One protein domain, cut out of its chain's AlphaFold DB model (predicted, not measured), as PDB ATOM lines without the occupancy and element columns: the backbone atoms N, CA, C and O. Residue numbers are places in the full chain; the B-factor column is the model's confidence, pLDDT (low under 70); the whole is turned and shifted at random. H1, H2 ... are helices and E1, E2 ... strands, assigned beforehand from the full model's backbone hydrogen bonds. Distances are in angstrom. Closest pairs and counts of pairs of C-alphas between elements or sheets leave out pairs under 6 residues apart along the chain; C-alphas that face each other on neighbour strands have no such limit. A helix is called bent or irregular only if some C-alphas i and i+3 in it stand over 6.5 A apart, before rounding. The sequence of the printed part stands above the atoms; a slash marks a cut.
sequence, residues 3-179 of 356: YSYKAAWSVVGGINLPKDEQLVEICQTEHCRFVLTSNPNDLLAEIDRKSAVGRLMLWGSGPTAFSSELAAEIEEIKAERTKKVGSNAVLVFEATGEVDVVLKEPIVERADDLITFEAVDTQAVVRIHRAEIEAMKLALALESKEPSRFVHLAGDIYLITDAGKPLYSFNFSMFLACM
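Overview. This is residues 3 to 179 of the 356 residues of an uncharacterized protein of Synechococcaceae cyanobacterium SM1_2_3 (UniProt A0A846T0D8). A twisted sheet of seven strands makes the middle of an elongated body, with H1 and H2 over one face, where the sheet curls round H1, and H3 and H4 over the other. The short strands E7 and E5, the unnamed stretch 99 to 113 and the last helix, H5, lie toward one end of the long axis. The printed part has 177 residues with five named helices and seven named strands, in the order E1 E2 E3 H1 H2 E4 E5 H3 H4 E6 E7 H5. The sheet's order is E2 E3 E4 E1 E6 E7 E5, mixed, and the class is mixed, helices and strands. The whole is compact, with a radius of gyration of the C-alphas of 17.2 A and spans of 52 by 33 by 31 A.

Arrangement. Start in the sheet at E1, residues 3 to 12, an inner strand. Beside it runs E4, residues 89 to 98, antiparallel at 163 degrees, with N 5 and O 95 2.8 A apart. E6, residues 149 to 160, is its other antiparallel neighbour, at 168 degrees, with N 8 and O 154 at 2.8 A; E6 bends by 51 degrees at residue 153. Next to E4 you find E3, residues 32 to 37, antiparallel, with N 35 and O 92 at 2.9 A. E3 forms a hairpin with the edge strand E2, residues 23 to 28, where N 24 and O 36 are 2.8 A apart. Past E6 comes E7, residues 166 to 170, its hairpin partner, with N 167 and O 159 at 2.8 A. The edge strand E5, residues 114 to 117, is parallel to E7, with N 168 and O 114 at 2.8 A. Helices are on both faces, giving three layers. H1, residues 41 to 59, is on one face; its closest C-alphas to E6 are Ile 47 and Asp 156, 5.9 A apart. H1 has a kink of 43 degrees near residue 48 and is irregular: C-alphas 43 and 46 are 8.0 A apart. H2, residues 66 to 85, is on the same face at a height of 11.4 A over the sheet and touches H1, closest at the C-alphas of Ala 52 and Glu 73, 5.3 A, at a steep tilt of 58 degrees, opposite ways. On the opposite face, H3, residues 122 to 128, runs across the strands at 77 degrees to E1 on the local plane. H4, residues 130 to 143, lies over E4 on that same face, its C-alpha 133 7.5 A from that of Phe 93. H5, residues 172 to 179, is only just not on the sheet, with 4 pairs of C-alphas within 10 A. It only just touches H1, with 3 pairs within 8 A, by residue 58 of H1 alone. Every O i to N i+4 pair is within hydrogen-bond range in H2, H3, H4 and H5; in H1, 13 of 15 are.

Along the chain. Find C-alpha 3 at (29.623, 83.812, 9.965); from there E1 runs 29.2 A. H1 measures 23.9 A from first to last C-alpha, H2 28.2 A, E4 30.1 A and H4 20.5 A. Look for C-alpha 149 at (45.960, 87.261, 32.546), where E6 begins its 32.4 A. H5 ends at C-alpha 179, (52.565, 69.826, 4.954).

Size, cuts and confidence. The C-alphas farthest apart, those of Thr 64 and Lys 145, are 53.6 A apart. The printed part has no cut, and its one long link is E4 to E5. The mean pLDDT of the printed part is 86.3; it is under 70 at residue 19, residues 59 to 65 and residues 172 to 179.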
ATOM      1  N   TYR A   3      28.516  84.421   9.230       95.81
ATOM      2  CA  TYR A   3      29.623  83.812   9.965       95.81
ATOM      3  C   TYR A   3      29.258  83.595  11.433       95.81
ATOM      4  O   TYR A   3      28.398  84.281  11.990       95.81
ATOM      5  N   SER A   4      29.959  82.653  12.052       96.12
ATOM      6  CA  SER A   4      30.016  82.445  13.493       96.12
ATOM      7  C   SER A   4      31.481  82.484  13.911       96.12
ATOM      8  O   SER A   4      32.300  81.719  13.395       96.12
ATOM      9  N   TYR A   5      31.820  83.418  14.793       97.12
ATOM     10  CA  TYR A   5      33.147  83.579  15.365       97.12
ATOM     11  C   TYR A   5      33.100  83.146  16.823       97.12
ATOM     12  O   TYR A   5      32.328  83.700  17.606       97.12
ATOM     13  N   LYS A   6      33.933  82.173  17.194       97.69
ATOM     14  CA  LYS A   6      34.110  81.777  18.589       97.69
ATOM     15  C   LYS A   6      35.559  81.918  19.002       97.69
ATOM     16  O   LYS A   6      36.454  81.596  18.223       97.69
ATOM     17  N   ALA A   7      35.789  82.362  20.229       96.38
ATOM     18  CA  ALA A   7      37.118  82.425  20.821       96.38
ATOM     19  C   ALA A   7      37.060  82.196  22.331       96.38
ATOM     20  O   ALA A   7      36.067  82.517  22.976       96.38
ATOM     21  N   ALA A   8      38.120  81.631  22.899       96.94
ATOM     22  CA  ALA A   8      38.192  81.292  24.310       96.94
ATOM     23  C   ALA A   8      39.558  81.618  24.915       96.94
ATOM     24  O   ALA A   8      40.607  81.373  24.308       96.94
ATOM     25  N   TRP A   9      39.540  82.105  26.154       95.44
ATOM     26  CA  TRP A   9      40.728  82.411  26.943       95.44
ATOM     27  C   TRP A   9      40.599  81.865  28.361       95.44
ATOM     28  O   TRP A   9      39.596  82.098  29.030       95.44
ATOM     29  N   SER A  10      41.639  81.194  28.844       92.94
ATOM     30  CA  SER A  10      41.786  80.869  30.262       92.94
ATOM     31  C   SER A  10      42.108  82.149  31.031       92.94
ATOM     32  O   SER A  10      43.045  82.869  30.663       92.94
ATOM     33  N   VAL A  11      41.324  82.443  32.066       91.12
ATOM     34  CA  VAL A  11      41.504  83.594  32.956       91.12
ATOM     35  C   VAL A  11      42.392  83.157  34.117       91.12
ATOM     36  O   VAL A  11      41.949  82.505  35.057       91.12
ATOM     37  N   VAL A  12      43.678  83.478  34.024       85.94
ATOM     38  CA  VAL A  12      44.681  83.114  35.025       85.94
ATOM     39  C   VAL A  12      44.763  84.215  36.069       85.94
ATOM     40  O   VAL A  12      45.180  85.335  35.763       85.94
ATOM     41  N   GLY A  13      44.422  83.863  37.303       72.56
ATOM     42  CA  GLY A  13      44.433  84.782  38.433       72.56
ATOM     43  C   GLY A  13      43.149  85.597  38.537       72.56
ATOM     44  O   GLY A  13      42.570  86.061  37.549       72.56
ATOM     45  N   GLY A  14      42.714  85.783  39.777       70.69
ATOM     46  CA  GLY A  14      41.738  86.794  40.118       70.69
ATOM     47  C   GLY A  14      40.255  86.423  40.059       70.69
ATOM     48  O   GLY A  14      39.549  86.714  41.023       70.69
ATOM     49  N   ILE A  15      39.783  85.801  38.976       80.12
ATOM     50  CA  ILE A  15      38.374  85.403  38.807       80.12
ATOM     51  C   ILE A  15      38.277  83.883  38.767       80.12
ATOM     52  O   ILE A  15      38.885  83.232  37.922       80.12
ATOM     53  N   ASN A  16      37.463  83.329  39.663       79.94
ATOM     54  CA  ASN A  16      37.103  81.918  39.679       79.94
ATOM     55  C   ASN A  16      35.585  81.790  39.705       79.94
ATOM     56  O   ASN A  16      34.904  82.579  40.359       79.94
ATOM     57  N   LEU A  17      35.070  80.772  39.024       82.00
ATOM     58  CA  LEU A  17      33.656  80.434  39.102       82.00
ATOM     59  C   LEU A  17      33.349  79.744  40.440       82.00
ATOM     60  O   LEU A  17      34.171  78.948  40.918       82.00
ATOM     61  N   PRO A  18      32.183  80.019  41.051       76.06
ATOM     62  CA  PRO A  18      31.677  79.221  42.162       76.06
ATOM     63  C   PRO A  18      31.639  77.736  41.785       76.06
ATOM     64  O   PRO A  18      31.351  77.387  40.644       76.06
ATOM     65  N   LYS A  19      31.890  76.839  42.747       69.44
ATOM     66  CA  LYS A  19      31.922  75.385  42.489       69.44
ATOM     67  C   LYS A  19      30.610  74.830  41.920       69.44
ATOM     68  O   LYS A  19      30.639  73.797  41.258       69.44
ATOM     69  N   ASP A  20      29.503  75.520  42.175       70.75
ATOM     70  CA  ASP A  20      28.157  75.110  41.777       70.75
ATOM     71  C   ASP A  20      27.715  75.733  40.438       70.75
ATOM     72  O   ASP A  20      26.718  75.305  39.859       70.75
ATOM     73  N   GLU A  21      28.464  76.710  39.909       71.12
ATOM     74  CA  GLU A  21      28.168  77.370  38.636       71.12
ATOM     75  C   GLU A  21      29.080  76.843  37.526       71.12
ATOM     76  O   GLU A  21      30.293  77.054  37.508       71.12
ATOM     77  N   GLN A  22      28.480  76.152  36.557       78.00
ATOM     78  CA  GLN A  22      29.207  75.636  35.394       78.00
ATOM     79  C   GLN A  22      29.361  76.686  34.288       78.00
ATOM     80  O   GLN A  22      30.289  76.602  33.479       78.00
ATOM     81  N   LEU A  23      28.452  77.663  34.242       89.75
ATOM     82  CA  LEU A  23      28.358  78.647  33.176       89.75
ATOM     83  C   LEU A  23      27.674  79.920  33.687       89.75
ATOM     84  O   LEU A  23      26.573  79.851  34.227       89.75
ATOM     85  N   VAL A  24      28.311  81.068  33.471       91.12
ATOM     86  CA  VAL A  24      27.793  82.398  33.811       91.12
ATOM     87  C   VAL A  24      27.826  83.260  32.563       91.12
ATOM     88  O   VAL A  24      28.883  83.481  31.974       91.12
ATOM     89  N   GLU A  25      26.670  83.760  32.147       92.88
ATOM     90  CA  GLU A  25      26.596  84.737  31.067       92.88
ATOM     91  C   GLU A  25      26.941  86.127  31.605       92.88
ATOM     92  O   GLU A  25      26.307  86.610  32.541       92.88
ATOM     93  N   ILE A  26      27.968  86.757  31.033       91.50
ATOM     94  CA  ILE A  26      28.424  88.086  31.466       91.50
ATOM     95  C   ILE A  26      27.691  89.175  30.689       91.50
ATOM     96  O   ILE A  26      27.314  90.205  31.239       91.50
ATOM     97  N   CYS A  27      27.552  88.976  29.378       92.31
ATOM     98  CA  CYS A  27      26.979  89.962  28.480       92.31
ATOM     99  C   CYS A  27      26.414  89.279  27.239       92.31
ATOM    100  O   CYS A  27      27.059  88.398  26.663       92.31
ATOM    101  N   GLN A  28      25.250  89.742  26.797       92.06
ATOM    102  CA  GLN A  28      24.681  89.395  25.507       92.06
ATOM    103  C   GLN A  28      24.143  90.655  24.829       92.06
ATOM    104  O   GLN A  28      23.388  91.430  25.417       92.06
ATOM    105  N   THR A  29      24.553  90.849  23.582       88.25
ATOM    106  CA  THR A  29      24.043  91.878  22.675       88.25
ATOM    107  C   THR A  29      23.385  91.205  21.468       88.25
ATOM    108  O   THR A  29      23.285  89.980  21.403       88.25
ATOM    109  N   GLU A  30      22.941  91.996  20.492       83.69
ATOM    110  CA  GLU A  30      22.383  91.473  19.241       83.69
ATOM    111  C   GLU A  30      23.407  90.667  18.417       83.69
ATOM    112  O   GLU A  30      23.032  89.741  17.699       83.69
ATOM    113  N   HIS A  31      24.701  90.988  18.522       83.56
ATOM    114  CA  HIS A  31      25.733  90.439  17.631       83.56
ATOM    115  C   HIS A  31      26.835  89.664  18.348       83.56
ATOM    116  O   HIS A  31      27.585  88.937  17.693       83.56
ATOM    117  N   CYS A  32      26.942  89.793  19.671       93.00
ATOM    118  CA  CYS A  32      27.964  89.110  20.446       93.00
ATOM    119  C   CYS A  32      27.485  88.671  21.828       93.00
ATOM    120  O   CYS A  32      26.551  89.230  22.408       93.00
ATOM    121  N   ARG A  33      28.167  87.666  22.364       96.19
ATOM    122  CA  ARG A  33      27.887  87.047  23.650       96.19
ATOM    123  C   ARG A  33      29.196  86.692  24.345       96.19
ATOM    124  O   ARG A  33      30.126  86.190  23.713       96.19
ATOM    125  N   PHE A  34      29.252  86.936  25.650       96.62
ATOM    126  CA  PHE A  34      30.371  86.587  26.516       96.62
ATOM    127  C   PHE A  34      29.904  85.716  27.676       96.62
ATOM    128  O   PHE A  34      28.953  86.049  28.385       96.62
ATOM    129  N   VAL A  35      30.622  84.620  27.890       95.94
ATOM    130  CA  VAL A  35      30.305  83.603  28.890       95.94
ATOM    131  C   VAL A  35      31.568  83.248  29.670       95.94
ATOM    132  O   VAL A  35      32.631  83.087  29.078       95.94
ATOM    133  N   LEU A  36      31.463  83.083  30.986       94.12
ATOM    134  CA  LEU A  36      32.467  82.400  31.800       94.12
ATOM    135  C   LEU A  36      32.025  80.966  32.053       94.12
ATOM    136  O   LEU A  36      30.892  80.721  32.451       94.12
ATOM    137  N   THR A  37      32.920  80.006  31.859       93.19
ATOM    138  CA  THR A  37      32.646  78.595  32.151       93.19
ATOM    139  C   THR A  37      33.881  77.880  32.680       93.19
ATOM    140  O   THR A  37      35.010  78.278  32.405       93.19
ATOM    141  N   SER A  38      33.678  76.811  33.447       89.56
ATOM    142  CA  SER A  38      34.744  75.878  33.825       89.56
ATOM    143  C   SER A  38      34.989  74.807  32.754       89.56
ATOM    144  O   SER A  38      36.029  74.152  32.774       89.56
ATOM    145  N   ASN A  39      34.070  74.646  31.794       90.88
ATOM    146  CA  ASN A  39      34.173  73.678  30.706       90.88
ATOM    147  C   ASN A  39      33.701  74.286  29.369       90.88
ATOM    148  O   ASN A  39      32.509  74.281  29.068       90.88
ATOM    149  N   PRO A  40      34.623  74.772  28.520       93.69
ATOM    150  CA  PRO A  40      34.268  75.416  27.258       93.69
ATOM    151  C   PRO A  40      33.982  74.430  26.113       93.69
ATOM    152  O   PRO A  40      33.787  74.874  24.982       93.69
ATOM    153  N   ASN A  41      34.019  73.112  26.342       93.69
ATOM    154  CA  ASN A  41      34.027  72.123  25.258       93.69
ATOM    155  C   ASN A  41      32.782  72.206  24.366       93.69
ATOM    156  O   ASN A  41      32.925  72.304  23.150       93.69
ATOM    157  N   ASP A  42      31.588  72.265  24.953       93.06
ATOM    158  CA  ASP A  42      30.345  72.317  24.175       93.06
ATOM    159  C   ASP A  42      30.194  73.647  23.425       93.06
ATOM    160  O   ASP A  42      29.723  73.684  22.288       93.06
ATOM    161  N   LEU A  43      30.669  74.747  24.020       94.75
ATOM    162  CA  LEU A  43      30.643  76.061  23.381       94.75
ATOM    163  C   LEU A  43      31.576  76.122  22.164       94.75
ATOM    164  O   LEU A  43      31.279  76.831  21.206       94.75
ATOM    165  N   LEU A  44      32.676  75.367  22.155       96.00
ATOM    166  CA  LEU A  44      33.663  75.380  21.069       96.00
ATOM    167  C   LEU A  44      33.538  74.200  20.090       96.00
ATOM    168  O   LEU A  44      34.350  74.099  19.174       96.00
ATOM    169  N   ALA A  45      32.510  73.355  20.218       95.19
ATOM    170  CA  ALA A  45      32.389  72.109  19.456       95.19
ATOM    171  C   ALA A  45      32.577  72.271  17.932       95.19
ATOM    172  O   ALA A  45      33.288  71.483  17.313       95.19
ATOM    173  N   GLU A  46      32.004  73.314  17.324       94.56
ATOM    174  CA  GLU A  46      32.134  73.563  15.877       94.56
ATOM    175  C   GLU A  46      33.545  74.006  15.462       94.56
ATOM    176  O   GLU A  46      34.045  73.593  14.416       94.56
ATOM    177  N   ILE A  47      34.230  74.812  16.282       94.88
ATOM    178  CA  ILE A  47      35.612  75.213  15.975       94.88
ATOM    179  C   ILE A  47      36.598  74.067  16.235       94.88
ATOM    180  O   ILE A  47      37.590  73.940  15.514       94.88
ATOM    181  N   ASP A  48      36.303  73.196  17.206       94.94
ATOM    182  CA  ASP A  48      37.054  71.961  17.439       94.94
ATOM    183  C   ASP A  48      36.878  71.008  16.255       94.94
ATOM    184  O   ASP A  48      37.860  70.482  15.734       94.94
ATOM    185  N   ARG A  49      35.640  70.851  15.764       94.38
ATOM    186  CA  ARG A  49      35.332  70.063  14.567       94.38
ATOM    187  C   ARG A  49      36.061  70.607  13.343       94.38
ATOM    188  O   ARG A  49      36.719  69.832  12.652       94.38
ATOM    189  N   LYS A  50      36.008  71.919  13.089       93.38
ATOM    190  CA  LYS A  50      36.765  72.559  12.000       93.38
ATOM    191  C   LYS A  50      38.269  72.289  12.126       93.38
ATOM    192  O   LYS A  50      38.914  71.929  11.141       93.38
ATOM    193  N   SER A  51      38.820  72.431  13.329       90.81
ATOM    194  CA  SER A  51      40.244  72.194  13.598       90.81
ATOM    195  C   SER A  51      40.636  70.736  13.341       90.81
ATOM    196  O   SER A  51      41.633  70.482  12.667       90.81
ATOM    197  N   ALA A  52      39.822  69.787  13.807       91.19
ATOM    198  CA  ALA A  52      40.010  68.357  13.581       91.19
ATOM    199  C   ALA A  52      39.935  68.003  12.088       91.19
ATOM    200  O   ALA A  52      40.813  67.318  11.570       91.19
ATOM    201  N   VAL A  53      38.956  68.549  11.356       89.44
ATOM    202  CA  VAL A  53      38.880  68.422   9.891       89.44
ATOM    203  C   VAL A  53      40.171  68.919   9.233       89.44
ATOM    204  O   VAL A  53      40.705  68.233   8.363       89.44
ATOM    205  N   GLY A  54      40.695  70.070   9.662       85.56
ATOM    206  CA  GLY A  54      41.960  70.611   9.160       85.56
ATOM    207  C   GLY A  54      43.159  69.687   9.415       85.56
ATOM    208  O   GLY A  54      43.956  69.473   8.501       85.56
ATOM    209  N   ARG A  55      43.265  69.097  10.617       85.31
ATOM    210  CA  ARG A  55      44.317  68.118  10.971       85.31
ATOM    211  C   ARG A  55      44.236  66.856  10.102       85.31
ATOM    212  O   ARG A  55      45.237  66.448   9.520       85.31
ATOM    213  N   LEU A  56      43.041  66.292   9.926       84.06
ATOM    214  CA  LEU A  56      42.837  65.088   9.106       84.06
ATOM    215  C   LEU A  56      43.093  65.327   7.616       84.06
ATOM    216  O   LEU A  56      43.634  64.463   6.924       84.06
ATOM    217  N   MET A  57      42.732  66.509   7.109       79.50
ATOM    218  CA  MET A  57      43.086  66.901   5.746       79.50
ATOM    219  C   MET A  57      44.607  66.933   5.568       79.50
ATOM    220  O   MET A  57      45.095  66.495   4.528       79.50
ATOM    221  N   LEU A  58      45.349  67.422   6.570       73.25
ATOM    222  CA  LEU A  58      46.808  67.534   6.524       73.25
ATOM    223  C   LEU A  58      47.500  66.167   6.478       73.25
ATOM    224  O   LEU A  58      48.483  65.995   5.759       73.25
ATOM    225  N   TRP A  59      46.996  65.201   7.246       67.38
ATOM    226  CA  TRP A  59      47.626  63.886   7.400       67.38
ATOM    227  C   TRP A  59      47.115  62.823   6.425       67.38
ATOM    228  O   TRP A  59      47.734  61.768   6.302       67.38
ATOM    229  N   GLY A  60      46.052  63.116   5.673       61.09
ATOM    230  CA  GLY A  60      45.558  62.243   4.613       61.09
ATOM    231  C   GLY A  60      44.747  61.064   5.142       61.09
ATOM    232  O   GLY A  60      45.128  59.908   4.971       61.09
ATOM    233  N   SER A  61      43.598  61.354   5.745       60.53
ATOM    234  CA  SER A  61      42.633  60.334   6.165       60.53
ATOM    235  C   SER A  61      41.858  59.728   4.992       60.53
ATOM    236  O   SER A  61      41.326  60.439   4.136       60.53
ATOM    237  N   GLY A  62      41.736  58.399   4.972       54.97
ATOM    238  CA  GLY A  62      40.908  57.683   3.998       54.97
ATOM    239  C   GLY A  62      39.399  57.856   4.261       54.97
ATOM    240  O   GLY A  62      38.978  57.973   5.415       54.97
ATOM    241  N   PRO A  63      38.538  57.811   3.224       58.00
ATOM    242  CA  PRO A  63      37.104  58.110   3.350       58.00
ATOM    243  C   PRO A  63      36.324  57.148   4.262       58.00
ATOM    244  O   PRO A  63      35.268  57.510   4.771       58.00
ATOM    245  N   THR A  64      36.822  55.932   4.496       60.12
ATOM    246  CA  THR A  64      36.152  54.906   5.314       60.12
ATOM    247  C   THR A  64      36.399  55.043   6.819       60.12
ATOM    248  O   THR A  64      35.580  54.559   7.595       60.12
ATOM    249  N   ALA A  65      37.480  55.710   7.241       69.31
ATOM    250  CA  ALA A  65      37.848  55.890   8.653       69.31
ATOM    251  C   ALA A  65      37.630  57.327   9.168       69.31
ATOM    252  O   ALA A  65      37.720  57.578  10.370       69.31
ATOM    253  N   PHE A  66      37.268  58.259   8.277       78.12
ATOM    254  CA  PHE A  66      37.180  59.689   8.573       78.12
ATOM    255  C   PHE A  66      36.295  60.027   9.782       78.12
ATOM    256  O   PHE A  66      36.658  60.874  10.581       78.12
ATOM    257  N   SER A  67      35.147  59.362   9.950       79.94
ATOM    258  CA  SER A  67      34.232  59.653  11.067       79.94
ATOM    259  C   SER A  67      34.822  59.264  12.431       79.94
ATOM    260  O   SER A  67      34.783  60.052  13.376       79.94
ATOM    261  N   SER A  68      35.427  58.075  12.530       82.06
ATOM    262  CA  SER A  68      36.086  57.630  13.764       82.06
ATOM    263  C   SER A  68      37.349  58.433  14.067       82.06
ATOM    264  O   SER A  68      37.596  58.755  15.226       82.06
ATOM    265  N   GLU A  69      38.121  58.790  13.038       86.50
ATOM    266  CA  GLU A  69      39.312  59.633  13.186       86.50
ATOM    267  C   GLU A  69      38.934  61.067  13.581       86.50
ATOM    268  O   GLU A  69      39.566  61.647  14.455       86.50
ATOM    269  N   LEU A  70      37.839  61.611  13.037       89.62
ATOM    270  CA  LEU A  70      37.329  62.936  13.401       89.62
ATOM    271  C   LEU A  70      36.926  62.999  14.871       89.62
ATOM    272  O   LEU A  70      37.264  63.960  15.557       89.62
ATOM    273  N   ALA A  71      36.226  61.978  15.365       91.31
ATOM    274  CA  ALA A  71      35.870  61.903  16.775       91.31
ATOM    275  C   ALA A  71      37.120  61.828  17.670       91.31
ATOM    276  O   ALA A  71      37.183  62.523  18.682       91.31
ATOM    277  N   ALA A  72      38.123  61.032  17.281       89.69
ATOM    278  CA  ALA A  72      39.377  60.918  18.021       89.69
ATOM    279  C   ALA A  72      40.146  62.251  18.071       89.69
ATOM    280  O   ALA A  72      40.551  62.672  19.152       89.69
ATOM    281  N   GLU A  73      40.263  62.954  16.942       91.38
ATOM    282  CA  GLU A  73      40.914  64.270  16.872       91.38
ATOM    283  C   GLU A  73      40.195  65.331  17.712       91.38
ATOM    284  O   GLU A  73      40.833  66.133  18.393       91.38
ATOM    285  N   ILE A  74      38.858  65.338  17.704       94.25
ATOM    286  CA  ILE A  74      38.075  66.255  18.543       94.25
ATOM    287  C   ILE A  74      38.360  65.997  20.029       94.25
ATOM    288  O   ILE A  74      38.548  66.947  20.796       94.25
ATOM    289  N   GLU A  75      38.415  64.732  20.451       95.06
ATOM    290  CA  GLU A  75      38.738  64.384  21.838       95.06
ATOM    291  C   GLU A  75      40.192  64.721  22.203       95.06
ATOM    292  O   GLU A  75      40.447  65.193  23.315       95.06
ATOM    293  N   GLU A  76      41.138  64.585  21.271       92.94
ATOM    294  CA  GLU A  76      42.519  65.033  21.474       92.94
ATOM    295  C   GLU A  76      42.598  66.556  21.675       92.94
ATOM    296  O   GLU A  76      43.191  67.018  22.655       92.94
ATOM    297  N   ILE A  77      41.912  67.343  20.839       91.88
ATOM    298  CA  ILE A  77      41.829  68.808  20.978       91.88
ATOM    299  C   ILE A  77      41.226  69.205  22.337       91.88
ATOM    300  O   ILE A  77      41.733  70.105  23.022       91.88
ATOM    301  N   LYS A  78      40.158  68.527  22.777       94.38
ATOM    302  CA  LYS A  78      39.561  68.742  24.109       94.38
ATOM    303  C   LYS A  78      40.538  68.393  25.232       94.38
ATOM    304  O   LYS A  78      40.642  69.150  26.206       94.38
ATOM    305  N   ALA A  79      41.284  67.296  25.107       91.12
ATOM    306  CA  ALA A  79      42.271  66.881  26.100       91.12
ATOM    307  C   ALA A  79      43.444  67.873  26.196       91.12
ATOM    308  O   ALA A  79      43.838  68.255  27.304       91.12
ATOM    309  N   GLU A  80      43.976  68.342  25.062       90.12
ATOM    310  CA  GLU A  80      45.007  69.387  25.000       90.12
ATOM    311  C   GLU A  80      44.547  70.676  25.696       90.12
ATOM    312  O   GLU A  80      45.275  71.253  26.512       90.12
ATOM    313  N   ARG A  81      43.321  71.123  25.407       92.19
ATOM    314  CA  ARG A  81      42.741  72.328  26.012       92.19
ATOM    315  C   ARG A  81      42.501  72.166  27.506       92.19
ATOM    316  O   ARG A  81      42.864  73.063  28.260       92.19
ATOM    317  N   THR A  82      41.975  71.028  27.952       89.38
ATOM    318  CA  THR A  82      41.743  70.750  29.381       89.38
ATOM    319  C   THR A  82      43.046  70.836  30.182       89.38
ATOM    320  O   THR A  82      43.081  71.458  31.244       89.38
ATOM    321  N   LYS A  83      44.154  70.312  29.631       87.19
ATOM    322  CA  LYS A  83      45.495  70.443  30.233       87.19
ATOM    323  C   LYS A  83      45.947  71.904  30.365       87.19
ATOM    324  O   LYS A  83      46.606  72.237  31.345       87.19
ATOM    325  N   LYS A  84      45.604  72.771  29.402       84.75
ATOM    326  CA  LYS A  84      45.943  74.210  29.417       84.75
ATOM    327  C   LYS A  84      45.049  75.031  30.353       84.75
ATOM    328  O   LYS A  84      45.526  75.996  30.945       84.75
ATOM    329  N   VAL A  85      43.768  74.677  30.470       85.38
ATOM    330  CA  VAL A  85      42.800  75.369  31.339       85.38
ATOM    331  C   VAL A  85      43.149  75.162  32.813       85.38
ATOM    332  O   VAL A  85      43.237  76.136  33.563       85.38
ATOM    333  N   GLY A  86      43.394  73.914  33.227       83.31
ATOM    334  CA  GLY A  86      43.605  73.579  34.635       83.31
ATOM    335  C   GLY A  86      42.347  73.846  35.471       83.31
ATOM    336  O   GLY A  86      41.268  73.380  35.124       83.31
ATOM    337  N   SER A  87      42.483  74.594  36.569       84.00
ATOM    338  CA  SER A  87      41.367  74.982  37.453       84.00
ATOM    339  C   SER A  87      40.820  76.390  37.186       84.00
ATOM    340  O   SER A  87      40.053  76.904  37.995       84.00
ATOM    341  N   ASN A  88      41.270  77.045  36.116       88.31
ATOM    342  CA  ASN A  88      40.918  78.431  35.825       88.31
ATOM    343  C   ASN A  88      39.525  78.534  35.190       88.31
ATOM    344  O   ASN A  88      39.093  77.633  34.469       88.31
ATOM    345  N   ALA A  89      38.854  79.669  35.395       91.56
ATOM    346  CA  ALA A  89      37.674  80.015  34.610       91.56
ATOM    347  C   ALA A  89      38.067  80.311  33.152       91.56
ATOM    348  O   ALA A  89      39.153  80.824  32.872       91.56
ATOM    349  N   VAL A  90      37.173  80.014  32.213       94.50
ATOM    350  CA  VAL A  90      37.365  80.258  30.783       94.50
ATOM    351  C   VAL A  90      36.368  81.299  30.305       94.50
ATOM    352  O   VAL A  90      35.163  81.081  30.381       94.50
ATOM    353  N   LEU A  91      36.880  82.406  29.774       95.69
ATOM    354  CA  LEU A  91      36.095  83.389  29.039       95.69
ATOM    355  C   LEU A  91      35.883  82.885  27.615       95.69
ATOM    356  O   LEU A  91      36.857  82.695  26.888       95.69
ATOM    357  N   VAL A  92      34.630  82.724  27.211       97.50
ATOM    358  CA  VAL A  92      34.216  82.374  25.854       97.50
ATOM    359  C   VAL A  92      33.486  83.557  25.231       97.50
ATOM    360  O   VAL A  92      32.602  84.154  25.841       97.50
ATOM    361  N   PHE A  93      33.881  83.882  24.009       97.81
ATOM    362  CA  PHE A  93      33.266  84.864  23.138       97.81
ATOM    363  C   PHE A  93      32.587  84.149  21.975       97.81
ATOM    364  O   PHE A  93      33.197  83.277  21.350       97.81
ATOM    365  N   GLU A  94      31.359  84.550  21.668       97.56
ATOM    366  CA  GLU A  94      30.614  84.117  20.491       97.56
ATOM    367  C   GLU A  94      30.079  85.352  19.770       97.56
ATOM    368  O   GLU A  94      29.486  86.228  20.397       97.56
ATOM    369  N   ALA A  95      30.255  85.427  18.456       96.69
ATOM    370  CA  ALA A  95      29.663  86.473  17.641       96.69
ATOM    371  C   ALA A  95      29.154  85.934  16.316       96.69
ATOM    372  O   ALA A  95      29.707  84.992  15.746       96.69
ATOM    373  N   THR A  96      28.113  86.575  15.803       95.00
ATOM    374  CA  THR A  96      27.566  86.278  14.481       95.00
ATOM    375  C   THR A  96      27.388  87.556  13.693       95.00
ATOM    376  O   THR A  96      27.029  88.589  14.251       95.00
ATOM    377  N   GLY A  97      27.577  87.472  12.386       94.31
ATOM    378  CA  GLY A  97      27.317  88.586  11.487       94.31
ATOM    379  C   GLY A  97      27.337  88.133  10.041       94.31
ATOM    380  O   GLY A  97      27.378  86.936   9.756       94.31
ATOM    381  N   GLU A  98      27.326  89.089   9.125       93.81
ATOM    382  CA  GLU A  98      27.407  88.825   7.693       93.81
ATOM    383  C   GLU A  98      28.765  89.234   7.138       93.81
ATOM    384  O   GLU A  98      29.388  90.193   7.595       93.81
ATOM    385  N   VAL A  99      29.240  88.467   6.161       93.38
ATOM    386  CA  VAL A  99      30.480  88.747   5.442       93.38
ATOM    387  C   VAL A  99      30.334  88.344   3.981       93.38
ATOM    388  O   VAL A  99      29.625  87.380   3.651       93.38
ATOM    389  N   ASP A 100      31.009  89.084   3.111       90.12
ATOM    390  CA  ASP A 100      31.159  88.718   1.710       90.12
ATOM    391  C   ASP A 100      32.072  87.499   1.591       90.12
ATOM    392  O   ASP A 100      33.131  87.422   2.216       90.12
ATOM    393  N   VAL A 101      31.636  86.526   0.794       89.50
ATOM    394  CA  VAL A 101      32.324  85.244   0.636       89.50
ATOM    395  C   VAL A 101      32.671  85.042  -0.828       89.50
ATOM    396  O   VAL A 101      31.814  85.190  -1.698       89.50
ATOM    397  N   VAL A 102      33.919  84.667  -1.092       86.69
ATOM    398  CA  VAL A 102      34.392  84.311  -2.433       86.69
ATOM    399  C   VAL A 102      34.603  82.806  -2.481       86.69
ATOM    400  O   VAL A 102      35.658  82.302  -2.113       86.69
ATOM    401  N   LEU A 103      33.588  82.070  -2.926       84.50
ATOM    402  CA  LEU A 103      33.694  80.621  -3.078       84.50
ATOM    403  C   LEU A 103      34.510  80.296  -4.332       84.50
ATOM    404  O   LEU A 103      34.051  80.514  -5.453       84.50
ATOM    405  N   LYS A 104      35.725  79.781  -4.138       74.88
ATOM    406  CA  LYS A 104      36.552  79.224  -5.211       74.88
ATOM    407  C   LYS A 104      36.456  77.701  -5.174       74.88
ATOM    408  O   LYS A 104      36.469  77.098  -4.100       74.88
ATOM    409  N   GLU A 105      36.371  77.079  -6.344       72.38
ATOM    410  CA  GLU A 105      36.530  75.630  -6.457       72.38
ATOM    411  C   GLU A 105      37.977  75.212  -6.116       72.38
ATOM    412  O   GLU A 105      38.909  75.975  -6.389       72.38
ATOM    413  N   PRO A 106      38.191  74.009  -5.549       77.25
ATOM    414  CA  PRO A 106      37.189  72.979  -5.260       77.25
ATOM    415  C   PRO A 106      36.415  73.232  -3.954       77.25
ATOM    416  O   PRO A 106      36.977  73.665  -2.949       77.25
ATOM    417  N   ILE A 107      35.123  72.892  -3.966       85.69
ATOM    418  CA  ILE A 107      34.287  72.792  -2.763       85.69
ATOM    419  C   ILE A 107      34.036  71.309  -2.511       85.69
ATOM    420  O   ILE A 107      33.525  70.608  -3.383       85.69
ATOM    421  N   VAL A 108      34.404  70.825  -1.329       85.69
ATOM    422  CA  VAL A 108      34.140  69.443  -0.920       85.69
ATOM    423  C   VAL A 108      32.891  69.443  -0.055       85.69
ATOM    424  O   VAL A 108      32.909  69.976   1.053       85.69
ATOM    425  N   GLU A 109      31.810  68.851  -0.551       87.62
ATOM    426  CA  GLU A 109      30.592  68.654   0.233       87.62
ATOM    427  C   GLU A 109      30.612  67.288   0.925       87.62
ATOM    428  O   GLU A 109      30.893  66.254   0.312       87.62
ATOM    429  N   ARG A 110      30.286  67.287   2.218       83.50
ATOM    430  CA  ARG A 110      30.045  66.088   3.023       83.50
ATOM    431  C   ARG A 110      28.638  66.145   3.615       83.50
ATOM    432  O   ARG A 110      27.919  67.134   3.480       83.50
ATOM    433  N   ALA A 111      28.233  65.059   4.272       83.38
ATOM    434  CA  ALA A 111      26.911  64.966   4.890       83.38
ATOM    435  C   ALA A 111      26.640  66.144   5.847       83.38
ATOM    436  O   ALA A 111      25.597  66.791   5.747       83.38
ATOM    437  N   ASP A 112      27.624  66.462   6.690       86.38
ATOM    438  CA  ASP A 112      27.463  67.402   7.801       86.38
ATOM    439  C   ASP A 112      28.039  68.798   7.537       86.38
ATOM    440  O   ASP A 112      27.702  69.739   8.249       86.38
ATOM    441  N   ASP A 113      28.935  68.949   6.559       90.75
ATOM    442  CA  ASP A 113      29.695  70.183   6.358       90.75
ATOM    443  C   ASP A 113      30.158  70.364   4.905       90.75
ATOM    444  O   ASP A 113      30.101  69.450   4.077       90.75
ATOM    445  N   LEU A 114      30.589  71.584   4.596       92.38
ATOM    446  CA  LEU A 114      31.264  71.929   3.352       92.38
ATOM    447  C   LEU A 114      32.677  72.414   3.668       92.38
ATOM    448  O   LEU A 114      32.894  73.105   4.663       92.38
ATOM    449  N   ILE A 115      33.631  72.109   2.796       90.31
ATOM    450  CA  ILE A 115      35.004  72.605   2.901       90.31
ATOM    451  C   ILE A 115      35.373  73.385   1.648       90.31
ATOM    452  O   ILE A 115      35.105  72.955   0.528       90.31
ATOM    453  N   THR A 116      36.048  74.509   1.851       90.38
ATOM    454  CA  THR A 116      36.643  75.321   0.791       90.38
ATOM    455  C   THR A 116      37.916  76.003   1.302       90.38
ATOM    456  O   THR A 116      38.253  75.929   2.489       90.38
ATOM    457  N   PHE A 117      38.626  76.684   0.411       86.69
ATOM    458  CA  PHE A 117      39.820  77.449   0.736       86.69
ATOM    459  C   PHE A 117      39.611  78.930   0.438       86.69
ATOM    460  O   PHE A 117      39.005  79.290  -0.567       86.69
ATOM    461  N   GLU A 118      40.152  79.783   1.309       87.00
ATOM    462  CA  GLU A 118      40.190  81.242   1.132       87.00
ATOM    463  C   GLU A 118      38.828  81.911   0.875       87.00
ATOM    464  O   GLU A 118      38.752  82.944   0.211       87.00
ATOM    465  N   ALA A 119      37.743  81.353   1.411       89.81
ATOM    466  CA  ALA A 119      36.410  81.887   1.169       89.81
ATOM    467  C   ALA A 119      36.116  83.180   1.943       89.81
ATOM    468  O   ALA A 119      35.239  83.941   1.540       89.81
ATOM    469  N   VAL A 120      36.846  83.447   3.031       90.44
ATOM    470  CA  VAL A 120      36.687  84.645   3.868       90.44
ATOM    471  C   VAL A 120      38.031  85.130   4.425       90.44
ATOM    472  O   VAL A 120      38.877  84.320   4.806       90.44
ATOM    473  N   ASP A 121      38.209  86.454   4.529       87.88
ATOM    474  CA  ASP A 121      39.289  87.062   5.320       87.88
ATOM    475  C   ASP A 121      38.942  86.962   6.816       87.88
ATOM    476  O   ASP A 121      38.239  87.804   7.383       87.88
ATOM    477  N   THR A 122      39.441  85.916   7.475       87.38
ATOM    478  CA  THR A 122      39.226  85.703   8.912       87.38
ATOM    479  C   THR A 122      39.809  86.831   9.763       87.38
ATOM    480  O   THR A 122      39.246  87.161  10.806       87.38
ATOM    481  N   GLN A 123      40.882  87.491   9.312       86.81
ATOM    482  CA  GLN A 123      41.479  88.617  10.030       86.81
ATOM    483  C   GLN A 123      40.593  89.859   9.962       86.81
ATOM    484  O   GLN A 123      40.548  90.623  10.927       86.81
ATOM    485  N   ALA A 124      39.852  90.064   8.869       88.00
ATOM    486  CA  ALA A 124      38.841  91.119   8.806       88.00
ATOM    487  C   ALA A 124      37.749  90.911   9.857       88.00
ATOM    488  O   ALA A 124      37.438  91.846  10.592       88.00
ATOM    489  N   VAL A 125      37.236  89.686   9.993       91.56
ATOM    490  CA  VAL A 125      36.215  89.363  11.000       91.56
ATOM    491  C   VAL A 125      36.755  89.535  12.424       91.56
ATOM    492  O   VAL A 125      36.093  90.147  13.257       91.56
ATOM    493  N   VAL A 126      37.985  89.088  12.705       89.44
ATOM    494  CA  VAL A 126      38.625  89.313  14.017       89.44
ATOM    495  C   VAL A 126      38.796  90.809  14.313       89.44
ATOM    496  O   VAL A 126      38.617  91.228  15.454       89.44
ATOM    497  N   ARG A 127      39.127  91.637  13.307       88.69
ATOM    498  CA  ARG A 127      39.243  93.097  13.476       88.69
ATOM    499  C   ARG A 127      37.910  93.754  13.833       88.69
ATOM    500  O   ARG A 127      37.938  94.688  14.627       88.69
ATOM    501  N   ILE A 128      36.788  93.269  13.290       92.44
ATOM    502  CA  ILE A 128      35.446  93.790  13.603       92.44
ATOM    503  C   ILE A 128      35.157  93.670  15.103       92.44
ATOM    504  O   ILE A 128      34.723  94.643  15.699       92.44
ATOM    505  N   HIS A 129      35.469  92.517  15.708       92.69
ATOM    506  CA  HIS A 129      35.118  92.196  17.104       92.69
ATOM    507  C   HIS A 129      36.209  92.506  18.135       92.69
ATOM    508  O   HIS A 129      36.116  92.133  19.309       92.69
ATOM    509  N   ARG A 130      37.316  93.113  17.696       89.50
ATOM    510  CA  ARG A 130      38.496  93.308  18.546       89.50
ATOM    511  C   ARG A 130      38.178  94.202  19.741       89.50
ATOM    512  O   ARG A 130      38.581  93.876  20.857       89.50
ATOM    513  N   ALA A 131      37.462  95.298  19.501       87.00
ATOM    514  CA  ALA A 131      37.158  96.284  20.528       87.00
ATOM    515  C   ALA A 131      36.293  95.681  21.646       87.00
ATOM    516  O   ALA A 131      36.572  95.904  22.822       87.00
ATOM    517  N   GLU A 132      35.299  94.859  21.302       90.69
ATOM    518  CA  GLU A 132      34.423  94.176  22.254       90.69
ATOM    519  C   GLU A 132      35.202  93.175  23.112       90.69
ATOM    520  O   GLU A 132      35.051  93.145  24.336       90.69
ATOM    521  N   ILE A 133      36.064  92.369  22.485       90.88
ATOM    522  CA  ILE A 133      36.888  91.376  23.186       90.88
ATOM    523  C   ILE A 133      37.862  92.066  24.151       90.88
ATOM    524  O   ILE A 133      38.013  91.630  25.296       90.88
ATOM    525  N   GLU A 134      38.535  93.127  23.703       90.69
ATOM    526  CA  GLU A 134      39.477  93.894  24.525       90.69
ATOM    527  C   GLU A 134      38.767  94.596  25.688       90.69
ATOM    528  O   GLU A 134      39.232  94.509  26.830       90.69
ATOM    529  N   ALA A 135      37.606  95.207  25.433       89.81
ATOM    530  CA  ALA A 135      36.790  95.841  26.464       89.81
ATOM    531  C   ALA A 135      36.320  94.835  27.526       89.81
ATOM    532  O   ALA A 135      36.421  95.123  28.719       89.81
ATOM    533  N   MET A 136      35.872  93.639  27.126       92.50
ATOM    534  CA  MET A 136      35.450  92.603  28.075       92.50
ATOM    535  C   MET A 136      36.610  92.098  28.938       92.50
ATOM    536  O   MET A 136      36.470  91.945  30.151       92.50
ATOM    537  N   LYS A 137      37.784  91.865  28.339       90.12
ATOM    538  CA  LYS A 137      38.980  91.461  29.096       90.12
ATOM    539  C   LYS A 137      39.383  92.518  30.119       90.12
ATOM    540  O   LYS A 137      39.722  92.165  31.247       90.12
ATOM    541  N   LEU A 138      39.323  93.798  29.744       88.44
ATOM    542  CA  LEU A 138      39.570  94.899  30.671       88.44
ATOM    543  C   LEU A 138      38.531  94.920  31.797       88.44
ATOM    544  O   LEU A 138      38.917  94.989  32.959       88.44
ATOM    545  N   ALA A 139      37.239  94.813  31.473       90.00
ATOM    546  CA  ALA A 139      36.167  94.798  32.468       90.00
ATOM    547  C   ALA A 139      36.355  93.671  33.497       90.00
ATOM    548  O   ALA A 139      36.270  93.916  34.698       90.00
ATOM    549  N   LEU A 140      36.706  92.466  33.040       88.00
ATOM    550  CA  LEU A 140      37.027  91.342  33.922       88.00
ATOM    551  C   LEU A 140      38.276  91.601  34.768       88.00
ATOM    552  O   LEU A 140      38.280  91.332  35.965       88.00
ATOM    553  N   ALA A 141      39.334  92.157  34.178       85.44
ATOM    554  CA  ALA A 141      40.550  92.468  34.924       85.44
ATOM    555  C   ALA A 141      40.321  93.519  36.027       85.44
ATOM    556  O   ALA A 141      41.008  93.473  37.044       85.44
ATOM    557  N   LEU A 142      39.367  94.441  35.846       86.69
ATOM    558  CA  LEU A 142      39.023  95.465  36.839       86.69
ATOM    559  C   LEU A 142      38.244  94.919  38.044       86.69
ATOM    560  O   LEU A 142      38.296  95.529  39.110       86.69
ATOM    561  N   GLU A 143      37.549  93.788  37.899       86.31
ATOM    562  CA  GLU A 143      36.803  93.163  39.002       86.31
ATOM    563  C   GLU A 143      37.731  92.426  39.979       86.31
ATOM    564  O   GLU A 143      37.419  92.255  41.160       86.31
ATOM    565  N   SER A 144      38.906  91.992  39.516       78.38
ATOM    566  CA  SER A 144      39.827  91.269  40.378       78.38
ATOM    567  C   SER A 144      40.766  92.172  41.177       78.38
ATOM    568  O   SER A 144      41.323  93.150  40.686       78.38
ATOM    569  N   LYS A 145      41.030  91.769  42.426       77.62
ATOM    570  CA  LYS A 145      42.101  92.338  43.258       77.62
ATOM    571  C   LYS A 145      43.498  91.884  42.826       77.62
ATOM    572  O   LYS A 145      44.477  92.538  43.178       77.62
ATOM    573  N   GLU A 146      43.598  90.766  42.110       79.50
ATOM    574  CA  GLU A 146      44.856  90.244  41.578       79.50
ATOM    575  C   GLU A 146      44.943  90.504  40.068       79.50
ATOM    576  O   GLU A 146      43.921  90.483  39.388       79.50
ATOM    577  N   PRO A 147      46.144  90.711  39.500       75.94
ATOM    578  CA  PRO A 147      46.282  90.897  38.061       75.94
ATOM    579  C   PRO A 147      45.825  89.653  37.285       75.94
ATOM    580  O   PRO A 147      46.509  88.627  37.291       75.94
ATOM    581  N   SER A 148      44.703  89.754  36.574       83.12
ATOM    582  CA  SER A 148      44.245  88.702  35.664       83.12
ATOM    583  C   SER A 148      45.054  88.691  34.367       83.12
ATOM    584  O   SER A 148      45.374  89.734  33.789       83.12
ATOM    585  N   ARG A 149      45.368  87.491  33.873       86.69
ATOM    586  CA  ARG A 149      45.960  87.261  32.546       86.69
ATOM    587  C   ARG A 149      45.034  86.390  31.710       86.69
ATOM    588  O   ARG A 149      44.394  85.488  32.233       86.69
ATOM    589  N   PHE A 150      45.013  86.618  30.402       89.62
ATOM    590  CA  PHE A 150      44.164  85.873  29.472       89.62
ATOM    591  C   PHE A 150      45.032  85.031  28.542       89.62
ATOM    592  O   PHE A 150      45.696  85.567  27.656       89.62
ATOM    593  N   VAL A 151      45.025  83.716  28.735       90.62
ATOM    594  CA  VAL A 151      45.765  82.778  27.882       90.62
ATOM    595  C   VAL A 151      44.825  82.263  26.803       90.62
ATOM    596  O   VAL A 151      43.828  81.621  27.117       90.62
ATOM    597  N   HIS A 152      45.124  82.547  25.536       91.31
ATOM    598  CA  HIS A 152      44.308  82.070  24.417       91.31
ATOM    599  C   HIS A 152      44.290  80.537  24.365       91.31
ATOM    600  O   HIS A 152      45.340  79.893  24.401       91.31
ATOM    601  N   LEU A 153      43.091  79.963  24.280       90.56
ATOM    602  CA  LEU A 153      42.879  78.516  24.240       90.56
ATOM    603  C   LEU A 153      42.519  78.041  22.840       90.56
ATOM    604  O   LEU A 153      43.102  77.074  22.359       90.56
ATOM    605  N   ALA A 154      41.561  78.717  22.210       92.56
ATOM    606  CA  ALA A 154      41.072  78.406  20.878       92.56
ATOM    607  C   ALA A 154      40.344  79.624  20.308       92.56
ATOM    608  O   ALA A 154      39.790  80.423  21.062       92.56
ATOM    609  N   GLY A 155      40.306  79.739  18.987       92.06
ATOM    610  CA  GLY A 155      39.504  80.749  18.322       92.06
ATOM    611  C   GLY A 155      39.490  80.539  16.823       92.06
ATOM    612  O   GLY A 155      40.548  80.373  16.221       92.06
ATOM    613  N   ASP A 156      38.300  80.521  16.233       94.00
ATOM    614  CA  ASP A 156      38.139  80.364  14.792       94.00
ATOM    615  C   ASP A 156      36.759  80.843  14.320       94.00
ATOM    616  O   ASP A 156      35.827  81.045  15.105       94.00
ATOM    617  N   ILE A 157      36.647  81.023  13.009       95.00
ATOM    618  CA  ILE A 157      35.457  81.465  12.297       95.00
ATOM    619  C   ILE A 157      35.018  80.359  11.345       95.00
ATOM    620  O   ILE A 157      35.815  79.845  10.552       95.00
ATOM    621  N   TYR A 158      33.735  80.027  11.372       95.25
ATOM    622  CA  TYR A 158      33.103  79.205  10.346       95.25
ATOM    623  C   TYR A 158      31.936  79.958   9.717       95.25
ATOM    624  O   TYR A 158      31.336  80.849  10.322       95.25
ATOM    625  N   LEU A 159      31.649  79.625   8.465       96.00
ATOM    626  CA  LEU A 159      30.546  80.205   7.718       96.00
ATOM    627  C   LEU A 159      29.328  79.292   7.839       96.00
ATOM    628  O   LEU A 159      29.458  78.091   8.063       96.00
ATOM    629  N   ILE A 160      28.138  79.858   7.697       94.38
ATOM    630  CA  ILE A 160      26.880  79.118   7.715       94.38
ATOM    631  C   ILE A 160      26.192  79.380   6.384       94.38
ATOM    632  O   ILE A 160      25.864  80.524   6.063       94.38
ATOM    633  N   THR A 161      26.003  78.316   5.609       91.56
ATOM    634  CA  THR A 161      25.317  78.373   4.313       91.56
ATOM    635  C   THR A 161      23.831  78.694   4.486       91.56
ATOM    636  O   THR A 161      23.277  78.542   5.576       91.56
ATOM    637  N   ASP A 162      23.154  79.070   3.401       87.75
ATOM    638  CA  ASP A 162      21.707  79.341   3.416       87.75
ATOM    639  C   ASP A 162      20.882  78.100   3.810       87.75
ATOM    640  O   ASP A 162      19.795  78.216   4.368       87.75
ATOM    641  N   ALA A 163      21.433  76.899   3.591       87.19
ATOM    642  CA  ALA A 163      20.864  75.628   4.038       87.19
ATOM    643  C   ALA A 163      21.112  75.328   5.532       87.19
ATOM    644  O   ALA A 163      20.734  74.264   6.018       87.19
ATOM    645  N   GLY A 164      21.787  76.222   6.262       88.94
ATOM    646  CA  GLY A 164      22.131  76.056   7.676       88.94
ATOM    647  C   GLY A 164      23.336  75.151   7.944       88.94
ATOM    648  O   GLY A 164      23.695  74.969   9.106       88.94
ATOM    649  N   LYS A 165      23.990  74.610   6.906       92.00
ATOM    650  CA  LYS A 165      25.186  73.767   7.060       92.00
ATOM    651  C   LYS A 165      26.443  74.609   7.323       92.00
ATOM    652  O   LYS A 165      26.587  75.656   6.676       92.00
ATOM    653  N   PRO A 166      27.369  74.153   8.188       94.62
ATOM    654  CA  PRO A 166      28.667  74.789   8.369       94.62
ATOM    655  C   PRO A 166      29.533  74.653   7.109       94.62
ATOM    656  O   PRO A 166      29.627  73.590   6.497       94.62
ATOM    657  N   LEU A 167      30.183  75.752   6.739       94.56
ATOM    658  CA  LEU A 167      31.191  75.838   5.691       94.56
ATOM    659  C   LEU A 167      32.528  76.224   6.332       94.56
ATOM    660  O   LEU A 167      32.702  77.325   6.869       94.56
ATOM    661  N   TYR A 168      33.488  75.310   6.256       94.12
ATOM    662  CA  TYR A 168      34.842  75.490   6.752       94.12
ATOM    663  C   TYR A 168      35.741  76.037   5.651       94.12
ATOM    664  O   TYR A 168      36.035  75.364   4.665       94.12
ATOM    665  N   SER A 169      36.187  77.274   5.847       91.50
ATOM    666  CA  SER A 169      37.197  77.911   5.009       91.50
ATOM    667  C   SER A 169      38.575  77.755   5.644       91.50
ATOM    668  O   SER A 169      38.794  78.236   6.762       91.50
ATOM    669  N   PHE A 170      39.506  77.135   4.922       87.12
ATOM    670  CA  PHE A 170      40.908  77.010   5.329       87.12
ATOM    671  C   PHE A 170      41.814  77.940   4.516       87.12
ATOM    672  O   PHE A 170      41.509  78.299   3.379       87.12
ATOM    673  N   ASN A 171      42.946  78.346   5.091       80.25
ATOM    674  CA  ASN A 171      43.967  79.091   4.361       80.25
ATOM    675  C   ASN A 171      44.910  78.101   3.661       80.25
ATOM    676  O   ASN A 171      45.600  77.327   4.326       80.25
ATOM    677  N   PHE A 172      44.949  78.144   2.329       69.81
ATOM    678  CA  PHE A 172      45.733  77.207   1.525       69.81
ATOM    679  C   PHE A 172      47.245  77.346   1.755       69.81
ATOM    680  O   PHE A 172      47.949  76.343   1.863       69.81
ATOM    681  N   SER A 173      47.750  78.574   1.909       59.53
ATOM    682  CA  SER A 173      49.181  78.819   2.154       59.53
ATOM    683  C   SER A 173      49.646  78.289   3.513       59.53
ATOM    684  O   SER A 173      50.719  77.698   3.616       59.53
ATOM    685  N   MET A 174      48.809  78.426   4.544       57.72
ATOM    686  CA  MET A 174      49.074  77.858   5.868       57.72
ATOM    687  C   MET A 174      49.043  76.326   5.838       57.72
ATOM    688  O   MET A 174      49.868  75.676   6.473       57.72
ATOM    689  N   PHE A 175      48.116  75.749   5.069       58.50
ATOM    690  CA  PHE A 175      48.009  74.304   4.899       58.50
ATOM    691  C   PHE A 175      49.255  73.714   4.217       58.50
ATOM    692  O   PHE A 175      49.829  72.754   4.728       58.50
ATOM    693  N   LEU A 176      49.740  74.342   3.139       53.31
ATOM    694  CA  LEU A 176      50.991  73.958   2.472       53.31
ATOM    695  C   LEU A 176      52.204  74.036   3.410       53.31
ATOM    696  O   LEU A 176      52.965  73.076   3.497       53.31
ATOM    697  N   ALA A 177      52.354  75.133   4.160       50.44
ATOM    698  CA  ALA A 177      53.467  75.292   5.100       50.44
ATOM    699  C   ALA A 177      53.491  74.195   6.183       50.44
ATOM    700  O   ALA A 177      54.557  73.718   6.570       50.44
ATOM    701  N   CYS A 178      52.319  73.753   6.650       48.84
ATOM    702  CA  CYS A 178      52.211  72.640   7.591       48.84
ATOM    703  C   CYS A 178      52.548  71.285   6.946       48.84
ATOM    704  O   CYS A 178      53.156  70.443   7.608       48.84
ATOM    705  N   MET A 179      52.204  71.062   5.670       51.50
ATOM    706  CA  MET A 179      52.565  69.826   4.954       51.50
ATOM    707  C   MET A 179      54.075  69.714   4.710       51.50
ATOM    708  O   MET A 179      54.613  68.612   4.669       51.50
TER     709      MET A 179